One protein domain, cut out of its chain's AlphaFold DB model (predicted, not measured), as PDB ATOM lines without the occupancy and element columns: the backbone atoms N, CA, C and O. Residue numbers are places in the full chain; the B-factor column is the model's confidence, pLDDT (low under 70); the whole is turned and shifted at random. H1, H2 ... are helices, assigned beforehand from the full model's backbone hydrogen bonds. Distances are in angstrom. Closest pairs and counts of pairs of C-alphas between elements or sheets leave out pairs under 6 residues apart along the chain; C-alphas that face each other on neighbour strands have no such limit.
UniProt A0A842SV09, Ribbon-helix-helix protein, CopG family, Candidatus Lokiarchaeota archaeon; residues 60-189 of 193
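What this domain is: This is residues 60 to 189 of the 193 residues of the protein "Ribbon-helix-helix protein, CopG family" of Candidatus Lokiarchaeota archaeon (UniProt A0A842SV09). H2 and H4 lie side by side as the core, H3 at one end, H1 and the H5-H6 corner toward the other, with loop residues 173 to 189 on H4's other side. The printed part has 130 residues and six named helices, H1 to H6: all helix. It is compact, radius of gyration of the C-alphas 14.1 A, spanning 43 by 31 by 29 A.

Where its parts are: Find H1, residues 60 to 67, from C-alpha 60 at (110.293, 133.296, 93.214). Then come H2, 71 to 91, 30.4 A long, H3, 98 to 107, H4, 130 to 142, H5, 155 to 160, and H6, 162 to 172.

How they stand to each other: H2 touches H4 at a shallow tilt of 30 degrees, closest C-alphas Gly 78 and Phe 136, 4.2 A. H2 touches H3 with residues 85 to 89 alone. H5 and H6 touch only at the corner. Every helix O i to N i+4 pair is within hydrogen-bond range.

The domain as a whole: The printed part has no cut, links H3 to H4 and H4 to H5 are long, and no printed residue is under 70 pLDDT.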
ATOM      1  N   ARG A  60     110.928 131.979  93.001       77.19
ATOM      2  CA  ARG A  60     110.293 133.296  93.214       77.19
ATOM      3  C   ARG A  60     110.014 134.028  91.899       77.19
ATOM      4  O   ARG A  60     108.964 134.644  91.772       77.19
ATOM      5  N   PHE A  61     110.941 133.942  90.948       79.50
ATOM      6  CA  PHE A  61     110.788 134.552  89.633       79.50
ATOM      7  C   PHE A  61     109.714 133.828  88.819       79.50
ATOM      8  O   PHE A  61     108.824 134.480  88.293       79.50
ATOM      9  N   PHE A  62     109.724 132.492  88.817       82.25
ATOM     10  CA  PHE A  62     108.678 131.685  88.184       82.25
ATOM     11  C   PHE A  62     107.282 132.037  88.715       82.25
ATOM     12  O   PHE A  62     106.394 132.371  87.938       82.25
ATOM     13  N   LYS A  63     107.109 132.075  90.046       85.25
ATOM     14  CA  LYS A  63     105.841 132.497  90.654       85.25
ATOM     15  C   LYS A  63     105.446 133.911  90.219       85.25
ATOM     16  O   LYS A  63     104.284 134.127  89.894       85.25
ATOM     17  N   SER A  64     106.384 134.861  90.231       89.25
ATOM     18  CA  SER A  64     106.119 136.244  89.812       89.25
ATOM     19  C   SER A  64     105.681 136.328  88.355       89.25
ATOM     20  O   SER A  64     104.770 137.084  88.050       89.25
ATOM     21  N   LEU A  65     106.308 135.547  87.476       88.75
ATOM     22  CA  LEU A  65     105.974 135.494  86.059       88.75
ATOM     23  C   LEU A  65     104.544 134.985  85.862       88.75
ATOM     24  O   LEU A  65     103.761 135.642  85.191       88.75
ATOM     25  N   ILE A  66     104.179 133.876  86.513       91.31
ATOM     26  CA  ILE A  66     102.820 133.321  86.415       91.31
ATOM     27  C   ILE A  66     101.785 134.275  87.012       91.31
ATOM     28  O   ILE A  66     100.698 134.416  86.468       91.31
ATOM     29  N   SER A  67     102.124 134.949  88.113       92.12
ATOM     30  CA  SER A  67     101.202 135.877  88.789       92.12
ATOM     31  C   SER A  67     100.859 137.110  87.944       92.12
ATOM     32  O   SER A  67      99.885 137.783  88.250       92.12
ATOM     33  N   ASN A  68     101.646 137.411  86.906       93.88
ATOM     34  CA  ASN A  68     101.372 138.506  85.973       93.88
ATOM     35  C   ASN A  68     100.415 138.107  84.841       93.88
ATOM     36  O   ASN A  68      99.972 138.975  84.092       93.88
ATOM     37  N   PHE A  69     100.132 136.815  84.673       94.19
ATOM     38  CA  PHE A  69      99.129 136.356  83.722       94.19
ATOM     39  C   PHE A  69      97.728 136.493  84.312       94.19
ATOM     40  O   PHE A  69      97.548 136.380  85.526       94.19
ATOM     41  N   ASP A  70      96.733 136.686  83.449       96.12
ATOM     42  CA  ASP A  70      95.333 136.570  83.843       96.12
ATOM     43  C   ASP A  70      95.028 135.151  84.349       96.12
ATOM     44  O   ASP A  70      95.702 134.176  83.999       96.12
ATOM     45  N   GLU A  71      94.010 135.017  85.196       97.12
ATOM     46  CA  GLU A  71      93.733 133.743  85.860       97.12
ATOM     47  C   GLU A  71      93.353 132.620  84.881       97.12
ATOM     48  O   GLU A  71      93.704 131.466  85.128       97.12
ATOM     49  N   LYS A  72      92.738 132.929  83.728       96.56
ATOM     50  CA  LYS A  72      92.458 131.913  82.697       96.56
ATOM     51  C   LYS A  72      93.764 131.352  82.145       96.56
ATOM     52  O   LYS A  72      93.909 130.133  82.023       96.56
ATOM     53  N   LYS A  73      94.752 132.208  81.889       96.62
ATOM     54  CA  LYS A  73      96.074 131.763  81.446       96.62
ATOM     55  C   LYS A  73      96.857 131.035  82.542       96.62
ATOM     56  O   LYS A  73      97.569 130.074  82.249       96.62
ATOM     57  N   GLN A  74      96.693 131.427  83.805       97.25
ATOM     58  CA  GLN A  74      97.237 130.681  84.944       97.25
ATOM     59  C   GLN A  74      96.673 129.251  85.009       97.25
ATOM     60  O   GLN A  74      97.435 128.303  85.196       97.25
ATOM     61  N   ILE A  75      95.361 129.088  84.811       97.50
ATOM     62  CA  ILE A  75      94.676 127.785  84.769       97.50
ATOM     63  C   ILE A  75      95.220 126.909  83.634       97.50
ATOM     64  O   ILE A  75      95.529 125.733  83.846       97.50
ATOM     65  N   GLU A  76      95.371 127.477  82.434       96.62
ATOM     66  CA  GLU A  76      95.929 126.767  81.277       96.62
ATOM     67  C   GLU A  76      97.333 126.242  81.562       96.62
ATOM     68  O   GLU A  76      97.595 125.052  81.391       96.62
ATOM     69  N   LEU A  77      98.217 127.107  82.064       95.56
ATOM     70  CA  LEU A  77      99.596 126.729  82.354       95.56
ATOM     71  C   LEU A  77      99.676 125.661  83.456       95.56
ATOM     72  O   LEU A  77     100.489 124.741  83.368       95.56
ATOM     73  N   GLY A  78      98.826 125.762  84.485       96.62
ATOM     74  CA  GLY A  78      98.727 124.747  85.536       96.62
ATOM     75  C   GLY A  78      98.329 123.386  84.967       96.62
ATOM     76  O   GLY A  78      98.964 122.375  85.264       96.62
ATOM     77  N   THR A  79      97.337 123.378  84.077       96.81
ATOM     78  CA  THR A  79      96.853 122.172  83.392       96.81
ATOM     79  C   THR A  79      97.927 121.548  82.498       96.81
ATOM     80  O   THR A  79      98.166 120.342  82.566       96.81
ATOM     81  N   GLU A  80      98.621 122.354  81.689       94.44
ATOM     82  CA  GLU A  80      99.699 121.891  80.802       94.44
ATOM     83  C   GLU A  80     100.860 121.272  81.587       94.44
ATOM     84  O   GLU A  80     101.349 120.193  81.241       94.44
ATOM     85  N   LEU A  81     101.272 121.907  82.687       94.12
ATOM     86  CA  LEU A  81     102.370 121.404  83.508       94.12
ATOM     87  C   LEU A  81     101.991 120.112  84.248       94.12
ATOM     88  O   LEU A  81     102.817 119.213  84.393       94.12
ATOM     89  N   ALA A  82     100.740 119.978  84.689       96.62
ATOM     90  CA  ALA A  82     100.249 118.739  85.285       96.62
ATOM     91  C   ALA A  82     100.127 117.607  84.257       96.62
ATOM     92  O   ALA A  82     100.443 116.456  84.568       96.62
ATOM     93  N   ARG A  83      99.725 117.925  83.018       94.00
ATOM     94  CA  ARG A  83      99.733 116.972  81.900       94.00
ATOM     95  C   ARG A  83     101.132 116.428  81.662       94.00
ATOM     96  O   ARG A  83     101.284 115.216  81.603       94.00
ATOM     97  N   PHE A  84     102.144 117.293  81.647       93.00
ATOM     98  CA  PHE A  84     103.538 116.868  81.531       93.00
ATOM     99  C   PHE A  84     103.926 115.835  82.606       93.00
ATOM    100  O   PHE A  84     104.455 114.776  82.273       93.00
ATOM    101  N   ILE A  85     103.598 116.073  83.881       94.81
ATOM    102  CA  ILE A  85     103.879 115.103  84.958       94.81
ATOM    103  C   ILE A  85     103.106 113.789  84.765       94.81
ATOM    104  O   ILE A  85     103.675 112.708  84.931       94.81
ATOM    105  N   ASN A  86     101.827 113.858  84.391       94.44
ATOM    106  CA  ASN A  86     101.022 112.670  84.101       94.44
ATOM    107  C   ASN A  86     101.581 111.867  82.920       94.44
ATOM    108  O   ASN A  86     101.572 110.639  82.962       94.44
ATOM    109  N   ASP A  87     102.084 112.534  81.885       87.19
ATOM    110  CA  ASP A  87     102.672 111.888  80.715       87.19
ATOM    111  C   ASP A  87     103.958 111.146  81.095       87.19
ATOM    112  O   ASP A  87     104.120 109.980  80.730       87.19
ATOM    113  N   LEU A  88     104.819 111.751  81.924       87.81
ATOM    114  CA  LEU A  88     105.992 111.072  82.487       87.81
ATOM    115  C   LEU A  88     105.600 109.843  83.318       87.81
ATOM    116  O   LEU A  88     106.200 108.778  83.175       87.81
ATOM    117  N   ALA A  89     104.569 109.964  84.156       89.12
ATOM    118  CA  ALA A  89     104.054 108.837  84.928       89.12
ATOM    119  C   ALA A  89     103.464 107.739  84.030       89.12
ATOM    120  O   ALA A  89     103.656 106.550  84.300       89.12
ATOM    121  N   ARG A  90     102.797 108.109  82.930       89.25
ATOM    122  CA  ARG A  90     102.258 107.170  81.938       89.25
ATOM    123  C   ARG A  90     103.364 106.377  81.254       89.25
ATOM    124  O   ARG A  90     103.237 105.160  81.158       89.25
ATOM    125  N   LEU A  91     104.454 107.030  80.850       82.12
ATOM    126  CA  LEU A  91     105.608 106.365  80.230       82.12
ATOM    127  C   LEU A  91     106.237 105.298  81.136       82.12
ATOM    128  O   LEU A  91     106.796 104.325  80.641       82.12
ATOM    129  N   GLN A  92     106.113 105.453  82.455       84.56
ATOM    130  CA  GLN A  92     106.628 104.500  83.440       84.56
ATOM    131  C   GLN A  92     105.581 103.484  83.925       84.56
ATOM    132  O   GLN A  92     105.860 102.695  84.826       84.56
ATOM    133  N   GLY A  93     104.366 103.491  83.361       87.00
ATOM    134  CA  GLY A  93     103.274 102.614  83.801       87.00
ATOM    135  C   GLY A  93     102.769 102.928  85.216       87.00
ATOM    136  O   GLY A  93     102.267 102.044  85.907       87.00
ATOM    137  N   LYS A  94     102.930 104.176  85.671       94.00
ATOM    138  CA  LYS A  94     102.613 104.660  87.028       94.00
ATOM    139  C   LYS A  94     101.578 105.791  87.034       94.00
ATOM    140  O   LYS A  94     101.514 106.562  87.985       94.00
ATOM    141  N   LEU A  95     100.759 105.904  85.987       91.75
ATOM    142  CA  LEU A  95      99.803 107.009  85.817       91.75
ATOM    143  C   LEU A  95      98.817 107.162  86.993       91.75
ATOM    144  O   LEU A  95      98.506 108.286  87.393       91.75
ATOM    145  N   ASP A  96      98.344 106.051  87.558       93.44
ATOM    146  CA  ASP A  96      97.399 106.047  88.686       93.44
ATOM    147  C   ASP A  96      98.089 106.146  90.056       93.44
ATOM    148  O   ASP A  96      97.434 106.314  91.084       93.44
ATOM    149  N   ASP A  97      99.421 106.086  90.093       93.81
ATOM    150  CA  ASP A  97     100.193 106.195  91.324       93.81
ATOM    151  C   ASP A  97     100.406 107.676  91.678       93.81
ATOM    152  O   ASP A  97     101.339 108.338  91.224       93.81
ATOM    153  N   VAL A  98      99.494 108.223  92.489       93.56
ATOM    154  CA  VAL A  98      99.573 109.614  92.972       93.56
ATOM    155  C   VAL A  98     100.867 109.862  93.742       93.56
ATOM    156  O   VAL A  98     101.490 110.907  93.568       93.56
ATOM    157  N   SER A  99     101.310 108.894  94.548       92.94
ATOM    158  CA  SER A  99     102.557 109.004  95.304       92.94
ATOM    159  C   SER A  99     103.745 109.190  94.362       92.94
ATOM    160  O   SER A  99     104.543 110.101  94.587       92.94
ATOM    161  N   PHE A 100     103.810 108.399  93.290       93.25
ATOM    162  CA  PHE A 100     104.832 108.509  92.252       93.25
ATOM    163  C   PHE A 100     104.774 109.850  91.503       93.25
ATOM    164  O   PHE A 100     105.797 110.494  91.289       93.25
ATOM    165  N   LYS A 101     103.576 110.330  91.152       95.25
ATOM    166  CA  LYS A 101     103.401 111.650  90.516       95.25
ATOM    167  C   LYS A 101     103.892 112.801  91.398       95.25
ATOM    168  O   LYS A 101     104.472 113.761  90.891       95.25
ATOM    169  N   LEU A 102     103.694 112.708  92.713       93.56
ATOM    170  CA  LEU A 102     104.230 113.683  93.665       93.56
ATOM    171  C   LEU A 102     105.753 113.587  93.796       93.56
ATOM    172  O   LEU A 102     106.402 114.624  93.924       93.56
ATOM    173  N   ASP A 103     106.321 112.378  93.720       87.06
ATOM    174  CA  ASP A 103     107.777 112.195  93.670       87.06
ATOM    175  C   ASP A 103     108.351 112.899  92.430       87.06
ATOM    176  O   ASP A 103     109.268 113.707  92.565       87.06
ATOM    177  N   LEU A 104     107.737 112.735  91.250       86.81
ATOM    178  CA  LEU A 104     108.120 113.485  90.044       86.81
ATOM    179  C   LEU A 104     108.058 115.007  90.267       86.81
ATOM    180  O   LEU A 104     108.989 115.725  89.907       86.81
ATOM    181  N   CYS A 105     106.998 115.525  90.895       88.56
ATOM    182  CA  CYS A 105     106.892 116.962  91.180       88.56
ATOM    183  C   CYS A 105     108.068 117.482  92.026       88.56
ATOM    184  O   CYS A 105     108.600 118.562  91.749       88.56
ATOM    185  N   GLU A 106     108.496 116.720  93.035       84.44
ATOM    186  CA  GLU A 106     109.655 117.069  93.858       84.44
ATOM    187  C   GLU A 106     110.963 116.960  93.072       84.44
ATOM    188  O   GLU A 106     111.805 117.860  93.124       84.44
ATOM    189  N   GLU A 107     111.114 115.889  92.299       79.44
ATOM    190  CA  GLU A 107     112.301 115.593  91.508       79.44
ATOM    191  C   GLU A 107     112.587 116.619  90.410       79.44
ATOM    192  O   GLU A 107     113.758 116.917  90.160       79.44
ATOM    193  N   TYR A 108     111.542 117.162  89.782       78.44
ATOM    194  CA  TYR A 108     111.625 118.245  88.797       78.44
ATOM    195  C   TYR A 108     111.596 119.643  89.441       78.44
ATOM    196  O   TYR A 108     111.587 120.659  88.748       78.44
ATOM    197  N   GLY A 109     111.619 119.723  90.776       75.44
ATOM    198  CA  GLY A 109     111.796 120.974  91.514       75.44
ATOM    199  C   GLY A 109     110.545 121.849  91.648       75.44
ATOM    200  O   GLY A 109     110.659 122.979  92.146       75.44
ATOM    201  N   LEU A 110     109.362 121.339  91.280       85.25
ATOM    202  CA  LEU A 110     108.090 122.066  91.349       85.25
ATOM    203  C   LEU A 110     107.752 122.421  92.805       85.25
ATOM    204  O   LEU A 110     107.801 123.588  93.211       85.25
ATOM    205  N   PHE A 111     107.502 121.404  93.629       86.19
ATOM    206  CA  PHE A 111     107.226 121.534  95.059       86.19
ATOM    207  C   PHE A 111     107.603 120.238  95.795       86.19
ATOM    208  O   PHE A 111     107.601 119.176  95.181       86.19
ATOM    209  N   PRO A 112     107.965 120.309  97.089       85.38
ATOM    210  CA  PRO A 112     108.278 119.112  97.864       85.38
ATOM    211  C   PRO A 112     107.035 118.238  98.033       85.38
ATOM    212  O   PRO A 112     105.941 118.767  98.251       85.38
ATOM    213  N   LYS A 113     107.206 116.915  98.009       88.88
ATOM    214  CA  LYS A 113     106.134 115.998  98.374       88.88
ATOM    215  C   LYS A 113     105.885 116.110  99.870       88.88
ATOM    216  O   LYS A 113     106.743 115.794 100.691       88.88
ATOM    217  N   PHE A 114     104.691 116.563 100.227       89.94
ATOM    218  CA  PHE A 114     104.292 116.672 101.618       89.94
ATOM    219  C   PHE A 114     102.836 116.249 101.775       89.94
ATOM    220  O   PHE A 114     101.944 116.846 101.176       89.94
ATOM    221  N   ILE A 115     102.621 115.188 102.549       91.50
ATOM    222  CA  ILE A 115     101.304 114.641 102.873       91.50
ATOM    223  C   ILE A 115     101.166 114.697 104.393       91.50
ATOM    224  O   ILE A 115     102.086 114.290 105.110       91.50
ATOM    225  N   ASP A 116     100.067 115.265 104.884       90.44
ATOM    226  CA  ASP A 116      99.814 115.365 106.321       90.44
ATOM    227  C   ASP A 116      99.277 114.050 106.917       90.44
ATOM    228  O   ASP A 116      99.083 113.052 106.227       90.44
ATOM    229  N   LYS A 117      99.044 114.037 108.234       90.25
ATOM    230  CA  LYS A 117      98.545 112.849 108.949       90.25
ATOM    231  C   LYS A 117      97.118 112.442 108.568       90.25
ATOM    232  O   LYS A 117      96.698 111.351 108.929       90.25
ATOM    233  N   GLU A 118      96.371 113.321 107.909       90.44
ATOM    234  CA  GLU A 118      95.014 113.067 107.426       90.44
ATOM    235  C   GLU A 118      95.000 112.810 105.912       90.44
ATOM    236  O   GLU A 118      93.941 112.854 105.289       90.44
ATOM    237  N   ASN A 119      96.165 112.520 105.322       92.50
ATOM    238  CA  ASN A 119      96.359 112.212 103.909       92.50
ATOM    239  C   ASN A 119      96.052 113.368 102.938       92.50
ATOM    240  O   ASN A 119      95.822 113.143 101.745       92.50
ATOM    241  N   TYR A 120      96.101 114.620 103.402       94.25
ATOM    242  CA  TYR A 120      96.039 115.779 102.511       94.25
ATOM    243  C   TYR A 120      97.400 116.064 101.892       94.25
ATOM    244  O   TYR A 120      98.405 116.186 102.593       94.25
ATOM    245  N   ILE A 121      97.409 116.262 100.577       94.31
ATOM    246  CA  ILE A 121      98.571 116.781  99.860       94.31
ATOM    247  C   ILE A 121      98.695 118.278 100.171       94.31
ATOM    248  O   ILE A 121      97.778 119.055  99.900       94.31
ATOM    249  N   LEU A 122      99.832 118.687 100.731       93.75
ATOM    250  CA  LEU A 122     100.110 120.066 101.122       93.75
ATOM    251  C   LEU A 122     101.030 120.742 100.104       93.75
ATOM    252  O   LEU A 122     102.240 120.514 100.072       93.75
ATOM    253  N   ILE A 123     100.466 121.642  99.299       94.38
ATOM    254  CA  ILE A 123     101.200 122.355  98.249       94.38
ATOM    255  C   ILE A 123     101.614 123.730  98.745       94.38
ATOM    256  O   ILE A 123     100.777 124.555  99.095       94.38
ATOM    257  N   THR A 124     102.913 124.026  98.774       90.50
ATOM    258  CA  THR A 124     103.378 125.331  99.265       90.50
ATOM    259  C   THR A 124     102.813 126.486  98.431       90.50
ATOM    260  O   THR A 124     102.953 126.513  97.209       90.50
ATOM    261  N   LYS A 125     102.298 127.535  99.089       92.19
ATOM    262  CA  LYS A 125     101.858 128.782  98.428       92.19
ATOM    263  C   LYS A 125     102.988 129.519  97.697       92.19
ATOM    264  O   LYS A 125     102.762 130.520  97.020       92.19
ATOM    265  N   LYS A 126     104.240 129.071  97.847       88.75
ATOM    266  CA  LYS A 126     105.404 129.562  97.091       88.75
ATOM    267  C   LYS A 126     105.507 128.965  95.683       88.75
ATOM    268  O   LYS A 126     106.326 129.464  94.920       88.75
ATOM    269  N   PHE A 127     104.746 127.916  95.371       90.81
ATOM    270  CA  PHE A 127     104.786 127.238  94.075       90.81
ATOM    271  C   PHE A 127     104.186 128.105  92.963       90.81
ATOM    272  O   PHE A 127     104.857 128.375  91.974       90.81
ATOM    273  N   GLY A 128     102.976 128.621  93.176       92.69
ATOM    274  CA  GLY A 128     102.274 129.453  92.204       92.69
ATOM    275  C   GLY A 128     101.093 130.206  92.824       92.69
ATOM    276  O   GLY A 128     100.865 130.088  94.035       92.69
ATOM    277  N   PRO A 129     100.392 131.025  92.024       95.38
ATOM    278  CA  PRO A 129      99.102 131.602  92.401       95.38
ATOM    279  C   PRO A 129      98.019 130.518  92.524       95.38
ATOM    280  O   PRO A 129      98.187 129.404  92.035       95.38
ATOM    281  N   GLU A 130      96.923 130.829  93.213       95.38
ATOM    282  CA  GLU A 130      95.915 129.841  93.624       95.38
ATOM    283  C   GLU A 130      95.283 129.101  92.439       95.38
ATOM    284  O   GLU A 130      95.374 127.876  92.395       95.38
ATOM    285  N   ARG A 131      94.770 129.817  91.427       96.31
ATOM    286  CA  ARG A 131      94.128 129.198  90.249       96.31
ATOM    287  C   ARG A 131      95.062 128.306  89.444       96.31
ATOM    288  O   ARG A 131      94.667 127.233  88.997       96.31
ATOM    289  N   PHE A 132      96.329 128.699  89.331       97.19
ATOM    290  CA  PHE A 132      97.365 127.848  88.748       97.19
ATOM    291  C   PHE A 132      97.531 126.540  89.535       97.19
ATOM    292  O   PHE A 132      97.564 125.461  88.944       97.19
ATOM    293  N   VAL A 133      97.643 126.622  90.868       96.94
ATOM    294  CA  VAL A 133      97.848 125.440  91.721       96.94
ATOM    295  C   VAL A 133      96.626 124.526  91.703       96.94
ATOM    296  O   VAL A 133      96.782 123.310  91.631       96.94
ATOM    297  N   GLU A 134      95.422 125.086  91.733       97.00
ATOM    298  CA  GLU A 134      94.176 124.327  91.647       97.00
ATOM    299  C   GLU A 134      94.068 123.552  90.337       97.00
ATOM    300  O   GLU A 134      93.868 122.338  90.367       97.00
ATOM    301  N   ALA A 135      94.271 124.222  89.199       97.38
ATOM    302  CA  ALA A 135      94.228 123.586  87.887       97.38
ATOM    303  C   ALA A 135      95.305 122.502  87.744       97.38
ATOM    304  O   ALA A 135      95.034 121.409  87.240       97.38
ATOM    305  N   PHE A 136      96.510 122.777  88.256       97.62
ATOM    306  CA  PHE A 136      97.600 121.810  88.285       97.62
ATOM    307  C   PHE A 136      97.213 120.554  89.072       97.62
ATOM    308  O   PHE A 136      97.297 119.441  88.555       97.62
ATOM    309  N   ILE A 137      96.759 120.701  90.320       96.88
ATOM    310  CA  ILE A 137      96.431 119.550  91.168       96.88
ATOM    311  C   ILE A 137      95.188 118.822  90.656       96.88
ATOM    312  O   ILE A 137      95.170 117.592  90.663       96.88
ATOM    313  N   TRP A 138      94.190 119.548  90.146       96.69
ATOM    314  CA  TRP A 138      93.020 118.957  89.501       96.69
ATOM    315  C   TRP A 138      93.444 117.996  88.401       96.69
ATOM    316  O   TRP A 138      93.149 116.806  88.481       96.69
ATOM    317  N   TYR A 139      94.205 118.474  87.418       96.81
ATOM    318  CA  TYR A 139      94.595 117.642  86.288       96.81
ATOM    319  C   TYR A 139      95.578 116.533  86.690       96.81
ATOM    320  O   TYR A 139      95.502 115.420  86.170       96.81
ATOM    321  N   LEU A 140      96.467 116.782  87.658       96.56
ATOM    322  CA  LEU A 140      97.390 115.769  88.182       96.56
ATOM    323  C   LEU A 140      96.639 114.556  88.761       96.56
ATOM    324  O   LEU A 140      97.037 113.407  88.553       96.56
ATOM    325  N   ILE A 141      95.543 114.804  89.481       95.12
ATOM    326  CA  ILE A 141      94.745 113.761  90.134       95.12
ATOM    327  C   ILE A 141      93.744 113.136  89.160       95.12
ATOM    328  O   ILE A 141      93.675 111.911  89.058       95.12
ATOM    329  N   THR A 142      92.991 113.954  88.425       94.56
ATOM    330  CA  THR A 142      91.905 113.476  87.557       94.56
ATOM    331  C   THR A 142      92.396 112.950  86.222       94.56
ATOM    332  O   THR A 142      91.678 112.188  85.590       94.56
ATOM    333  N   LYS A 143      93.603 113.331  85.783       92.12
ATOM    334  CA  LYS A 143      94.201 112.940  84.495       92.12
ATOM    335  C   LYS A 143      93.357 113.352  83.276       92.12
ATOM    336  O   LYS A 143      93.572 112.828  82.187       92.12
ATOM    337  N   GLY A 144      92.410 114.273  83.457       89.19
ATOM    338  CA  GLY A 144      91.400 114.629  82.458       89.19
ATOM    339  C   GLY A 144      90.151 113.735  82.462       89.19
ATOM    340  O   GLY A 144      89.178 114.080  81.799       89.19
ATOM    341  N   ASP A 145      90.107 112.657  83.256       89.50
ATOM    342  CA  ASP A 145      88.956 111.735  83.331       89.50
ATOM    343  C   ASP A 145      87.684 112.435  83.853       89.50
ATOM    344  O   ASP A 145      86.565 112.028  83.546       89.50
ATOM    345  N   LYS A 146      87.851 113.511  84.636       87.81
ATOM    346  CA  LYS A 146      86.761 114.363  85.152       87.81
ATOM    347  C   LYS A 146      86.592 115.676  84.370       87.81
ATOM    348  O   LYS A 146      85.924 116.585  84.855       87.81
ATOM    349  N   GLY A 147      87.198 115.777  83.187       89.25
ATOM    350  CA  GLY A 147      87.282 117.010  82.410       89.25
ATOM    351  C   GLY A 147      88.390 117.955  82.880       89.25
ATOM    352  O   GLY A 147      89.020 117.754  83.926       89.25
ATOM    353  N   ASP A 148      88.634 118.989  82.077       89.94
ATOM    354  CA  ASP A 148      89.585 120.050  82.400       89.94
ATOM    355  C   ASP A 148      89.089 120.911  83.570       89.94
ATOM    356  O   ASP A 148      87.897 120.945  83.887       89.94
ATOM    357  N   PHE A 149      90.018 121.613  84.223       93.44
ATOM    358  CA  PHE A 149      89.660 122.598  85.238       93.44
ATOM    359  C   PHE A 149      88.828 123.717  84.601       93.44
ATOM    360  O   PHE A 149      89.181 124.236  83.538       93.44
ATOM    361  N   ASP A 150      87.724 124.081  85.248       93.75
ATOM    362  CA  ASP A 150      86.789 125.068  84.716       93.75
ATOM    363  C   ASP A 150      87.446 126.455  84.653       93.75
ATOM    364  O   ASP A 150      87.818 127.033  85.677       93.75
ATOM    365  N   LYS A 151      87.590 126.999  83.441       93.88
ATOM    366  CA  LYS A 151      88.202 128.317  83.212       93.88
ATOM    367  C   LYS A 151      87.337 129.474  83.716       93.88
ATOM    368  O   LYS A 151      87.817 130.603  83.736       93.88
ATOM    369  N   GLU A 152      86.088 129.214  84.096       94.06
ATOM    370  CA  GLU A 152      85.230 130.191  84.767       94.06
ATOM    371  C   GLU A 152      85.512 130.265  86.271       94.06
ATOM    372  O   GLU A 152      85.063 131.199  86.920       94.06
ATOM    373  N   PHE A 153      86.291 129.345  86.856       94.94
ATOM    374  CA  PHE A 153      86.713 129.439  88.261       94.94
ATOM    375  C   PHE A 153      87.813 130.490  88.455       94.94
ATOM    376  O   PHE A 153      88.865 130.215  89.026       94.94
ATOM    377  N   ILE A 154      87.556 131.701  87.971       95.62
ATOM    378  CA  ILE A 154      88.360 132.892  88.191       95.62
ATOM    379  C   ILE A 154      87.669 133.803  89.201       95.62
ATOM    380  O   ILE A 154      86.452 133.768  89.363       95.62
ATOM    381  N   THR A 155      88.453 134.608  89.903       93.62
ATOM    382  CA  THR A 155      88.007 135.423  91.033       93.62
ATOM    383  C   THR A 155      86.860 136.358  90.651       93.62
ATOM    384  O   THR A 155      85.854 136.364  91.350       93.62
ATOM    385  N   GLU A 156      86.963 137.047  89.511       94.00
ATOM    386  CA  GLU A 156      85.921 137.943  88.977       94.00
ATOM    387  C   GLU A 156      84.559 137.233  88.841       94.00
ATOM    388  O   GLU A 156      83.573 137.621  89.459       94.00
ATOM    389  N   GLU A 157      84.525 136.102  88.134       93.44
ATOM    390  CA  GLU A 157      83.291 135.345  87.875       93.44
ATOM    391  C   GLU A 157      82.723 134.687  89.145       93.44
ATOM    392  O   GLU A 157      81.507 134.535  89.314       93.44
ATOM    393  N   LEU A 158      83.602 134.260  90.058       93.38
ATOM    394  CA  LEU A 158      83.208 133.646  91.323       93.38
ATOM    395  C   LEU A 158      82.559 134.661  92.270       93.38
ATOM    396  O   LEU A 158      81.625 134.299  92.992       93.38
ATOM    397  N   GLU A 159      83.043 135.901  92.285       92.50
ATOM    398  CA  GLU A 159      82.461 136.987  93.077       92.50
ATOM    399  C   GLU A 159      81.096 137.421  92.522       92.50
ATOM    400  O   GLU A 159      80.166 137.645  93.303       92.50
ATOM    401  N   ASP A 160      80.936 137.417  91.198       92.25
ATOM    402  CA  ASP A 160      79.706 137.849  90.528       92.25
ATOM    403  C   ASP A 160      78.596 136.780  90.503       92.25
ATOM    404  O   ASP A 160      77.406 137.101  90.408       92.25
ATOM    405  N   SER A 161      78.942 135.492  90.627       94.62
ATOM    406  CA  SER A 161      77.985 134.389  90.489       94.62
ATOM    407  C   SER A 161      77.960 133.451  91.695       94.62
ATOM    408  O   SER A 161      78.757 132.523  91.836       94.62
ATOM    409  N   SER A 162      76.920 133.584  92.524       93.19
ATOM    410  CA  SER A 162      76.668 132.672  93.655       93.19
ATOM    411  C   SER A 162      76.517 131.203  93.230       93.19
ATOM    412  O   SER A 162      76.946 130.293  93.946       93.19
ATOM    413  N   LYS A 163      75.944 130.958  92.044       94.88
ATOM    414  CA  LYS A 163      75.815 129.617  91.459       94.88
ATOM    415  C   LYS A 163      77.185 129.045  91.103       94.88
ATOM    416  O   LYS A 163      77.443 127.875  91.392       94.88
ATOM    417  N   LEU A 164      78.051 129.856  90.501       94.31
ATOM    418  CA  LEU A 164      79.400 129.441  90.136       94.31
ATOM    419  C   LEU A 164      80.268 129.229  91.376       94.31
ATOM    420  O   LEU A 164      80.921 128.199  91.483       94.31
ATOM    421  N   MET A 165      80.177 130.117  92.369       93.56
ATOM    422  CA  MET A 165      80.830 129.956  93.670       93.56
ATOM    423  C   MET A 165      80.424 128.650  94.362       93.56
ATOM    424  O   MET A 165      81.268 127.949  94.924       93.56
ATOM    425  N   LYS A 166      79.135 128.288  94.313       94.19
ATOM    426  CA  LYS A 166      78.656 127.004  94.842       94.19
ATOM    427  C   LYS A 166      79.282 125.826  94.089       94.19
ATOM    428  O   LYS A 166      79.844 124.944  94.732       94.19
ATOM    429  N   LYS A 167      79.258 125.854  92.751       94.00
ATOM    430  CA  LYS A 167      79.893 124.834  91.898       94.00
ATOM    431  C   LYS A 167      81.390 124.703  92.202       94.00
ATOM    432  O   LYS A 167      81.882 123.597  92.379       94.00
ATOM    433  N   TYR A 168      82.104 125.817  92.326       94.19
ATOM    434  CA  TYR A 168      83.524 125.844  92.672       94.19
ATOM    435  C   TYR A 168      83.796 125.189  94.030       94.19
ATOM    436  O   TYR A 168      84.650 124.309  94.128       94.19
ATOM    437  N   LYS A 169      83.036 125.549  95.071       92.62
ATOM    438  CA  LYS A 169      83.186 124.946  96.404       92.62
ATOM    439  C   LYS A 169      82.896 123.449  96.406       92.62
ATOM    440  O   LYS A 169      83.576 122.726  97.119       92.62
ATOM    441  N   GLU A 170      81.927 122.988  95.620       91.75
ATOM    442  CA  GLU A 170      81.584 121.565  95.493       91.75
ATOM    443  C   GLU A 170      82.629 120.773  94.693       91.75
ATOM    444  O   GLU A 170      82.907 119.622  95.026       91.75
ATOM    445  N   THR A 171      83.234 121.375  93.668       90.19
ATOM    446  CA  THR A 171      84.212 120.701  92.799       90.19
ATOM    447  C   THR A 171      85.621 120.722  93.389       90.19
ATOM    448  O   THR A 171      86.281 119.687  93.458       90.19
ATOM    449  N   ILE A 172      86.093 121.900  93.804       90.81
ATOM    450  CA  ILE A 172      87.481 122.118  94.235       90.81
ATOM    451  C   ILE A 172      87.649 121.874  95.729       90.81
ATOM    452  O   ILE A 172      88.716 121.436  96.151       90.81
ATOM    453  N   GLN A 173      86.600 122.112  96.524       88.00
ATOM    454  CA  GLN A 173      86.583 121.858  97.968       88.00
ATOM    455  C   GLN A 173      87.898 122.292  98.654       88.00
ATOM    456  O   GLN A 173      88.602 121.452  99.225       88.00
ATOM    457  N   PRO A 174      88.297 123.575  98.547       88.88
ATOM    458  CA  PRO A 174      89.526 124.052  99.171       88.88
ATOM    459  C   PRO A 174      89.429 123.919 100.696       88.88
ATOM    460  O   PRO A 174      88.446 124.342 101.309       88.88
ATOM    461  N   VAL A 175      90.463 123.350 101.321       91.94
ATOM    462  CA  VAL A 175      90.501 123.094 102.767       91.94
ATOM    463  C   VAL A 175      91.676 123.826 103.397       91.94
ATOM    464  O   VAL A 175      92.811 123.782 102.923       91.94
ATOM    465  N   ARG A 176      91.428 124.483 104.533       89.50
ATOM    466  CA  ARG A 176      92.490 125.121 105.311       89.50
ATOM    467  C   ARG A 176      93.130 124.108 106.260       89.50
ATOM    468  O   ARG A 176      92.575 123.817 107.313       89.50
ATOM    469  N   ARG A 177      94.317 123.618 105.897       88.31
ATOM    470  CA  ARG A 177      95.143 122.714 106.726       88.31
ATOM    471  C   ARG A 177      96.326 123.432 107.377       88.31
ATOM    472  O   ARG A 177      96.592 123.259 108.558       88.31
ATOM    473  N   ASP A 178      96.991 124.293 106.610       88.00
ATOM    474  CA  ASP A 178      98.122 125.109 107.052       88.00
ATOM    475  C   ASP A 178      98.065 126.495 106.388       88.00
ATOM    476  O   ASP A 178      97.572 126.646 105.271       88.00
ATOM    477  N   ALA A 179      98.562 127.537 107.059       89.00
ATOM    478  CA  ALA A 179      98.499 128.901 106.527       89.00
ATOM    479  C   ALA A 179      99.372 129.103 105.274       89.00
ATOM    480  O   ALA A 179      99.048 129.933 104.417       89.00
ATOM    481  N   SER A 180     100.465 128.346 105.160       91.00
ATOM    482  CA  SER A 180     101.476 128.464 104.109       91.00
ATOM    483  C   SER A 180     101.320 127.454 102.966       91.00
ATOM    484  O   SER A 180     102.091 127.512 101.999       91.00
ATOM    485  N   HIS A 181     100.304 126.586 103.034       94.25
ATOM    486  CA  HIS A 181     100.007 125.571 102.025       94.25
ATOM    487  C   HIS A 181      98.574 125.693 101.496       94.25
ATOM    488  O   HIS A 181      97.684 126.223 102.160       94.25
ATOM    489  N   PHE A 182      98.378 125.214 100.274       95.81
ATOM    490  CA  PHE A 182      97.088 124.868  99.704       95.81
ATOM    491  C   PHE A 182      96.820 123.381  99.950       95.81
ATOM    492  O   PHE A 182      97.755 122.576  99.953       95.81
ATOM    493  N   ALA A 183      95.552 123.037 100.150       95.81
ATOM    494  CA  ALA A 183      95.063 121.670 100.261       95.81
ATOM    495  C   ALA A 183      93.634 121.612  99.710       95.81
ATOM    496  O   ALA A 183      92.872 122.571  99.854       95.81
ATOM    497  N   PHE A 184      93.279 120.488  99.094       94.44
ATOM    498  CA  PHE A 184      91.994 120.308  98.418       94.44
ATOM    499  C   PHE A 184      91.418 118.938  98.761       94.44
ATOM    500  O   PHE A 184      92.149 117.947  98.722       94.44
ATOM    501  N   GLU A 185      90.124 118.869  99.075       92.88
ATOM    502  CA  GLU A 185      89.489 117.607  99.481       92.88
ATOM    503  C   GLU A 185      89.514 116.570  98.353       92.88
ATOM    504  O   GLU A 185      89.824 115.407  98.594       92.88
ATOM    505  N   PHE A 186      89.298 116.990  97.099       90.62
ATOM    506  CA  PHE A 186      89.320 116.076  95.947       90.62
ATOM    507  C   PHE A 186      90.678 115.387  95.739       90.62
ATOM    508  O   PHE A 186      90.753 114.385  95.029       90.62
ATOM    509  N   ALA A 187      91.750 115.962  96.293       92.50
ATOM    510  CA  ALA A 187      93.123 115.500  96.138       92.50
ATOM    511  C   ALA A 187      93.609 114.672  97.338       92.50
ATOM    512  O   ALA A 187      94.784 114.305  97.392       92.50
ATOM    513  N   LYS A 188      92.736 114.402  98.315       92.50
ATOM    514  CA  LYS A 188      93.061 113.574  99.473       92.50
ATOM    515  C   LYS A 188      93.453 112.170  99.018       92.50
ATOM    516  O   LYS A 188      92.773 111.555  98.199       92.50
ATOM    517  N   VAL A 189      94.568 111.670  99.539       88.06
ATOM    518  CA  VAL A 189      95.057 110.332  99.203       88.06
ATOM    519  C   VAL A 189      94.243 109.315 100.000       88.06
ATOM    520  O   VAL A 189      94.208 109.364 101.227       88.06
TER     521      VAL A 189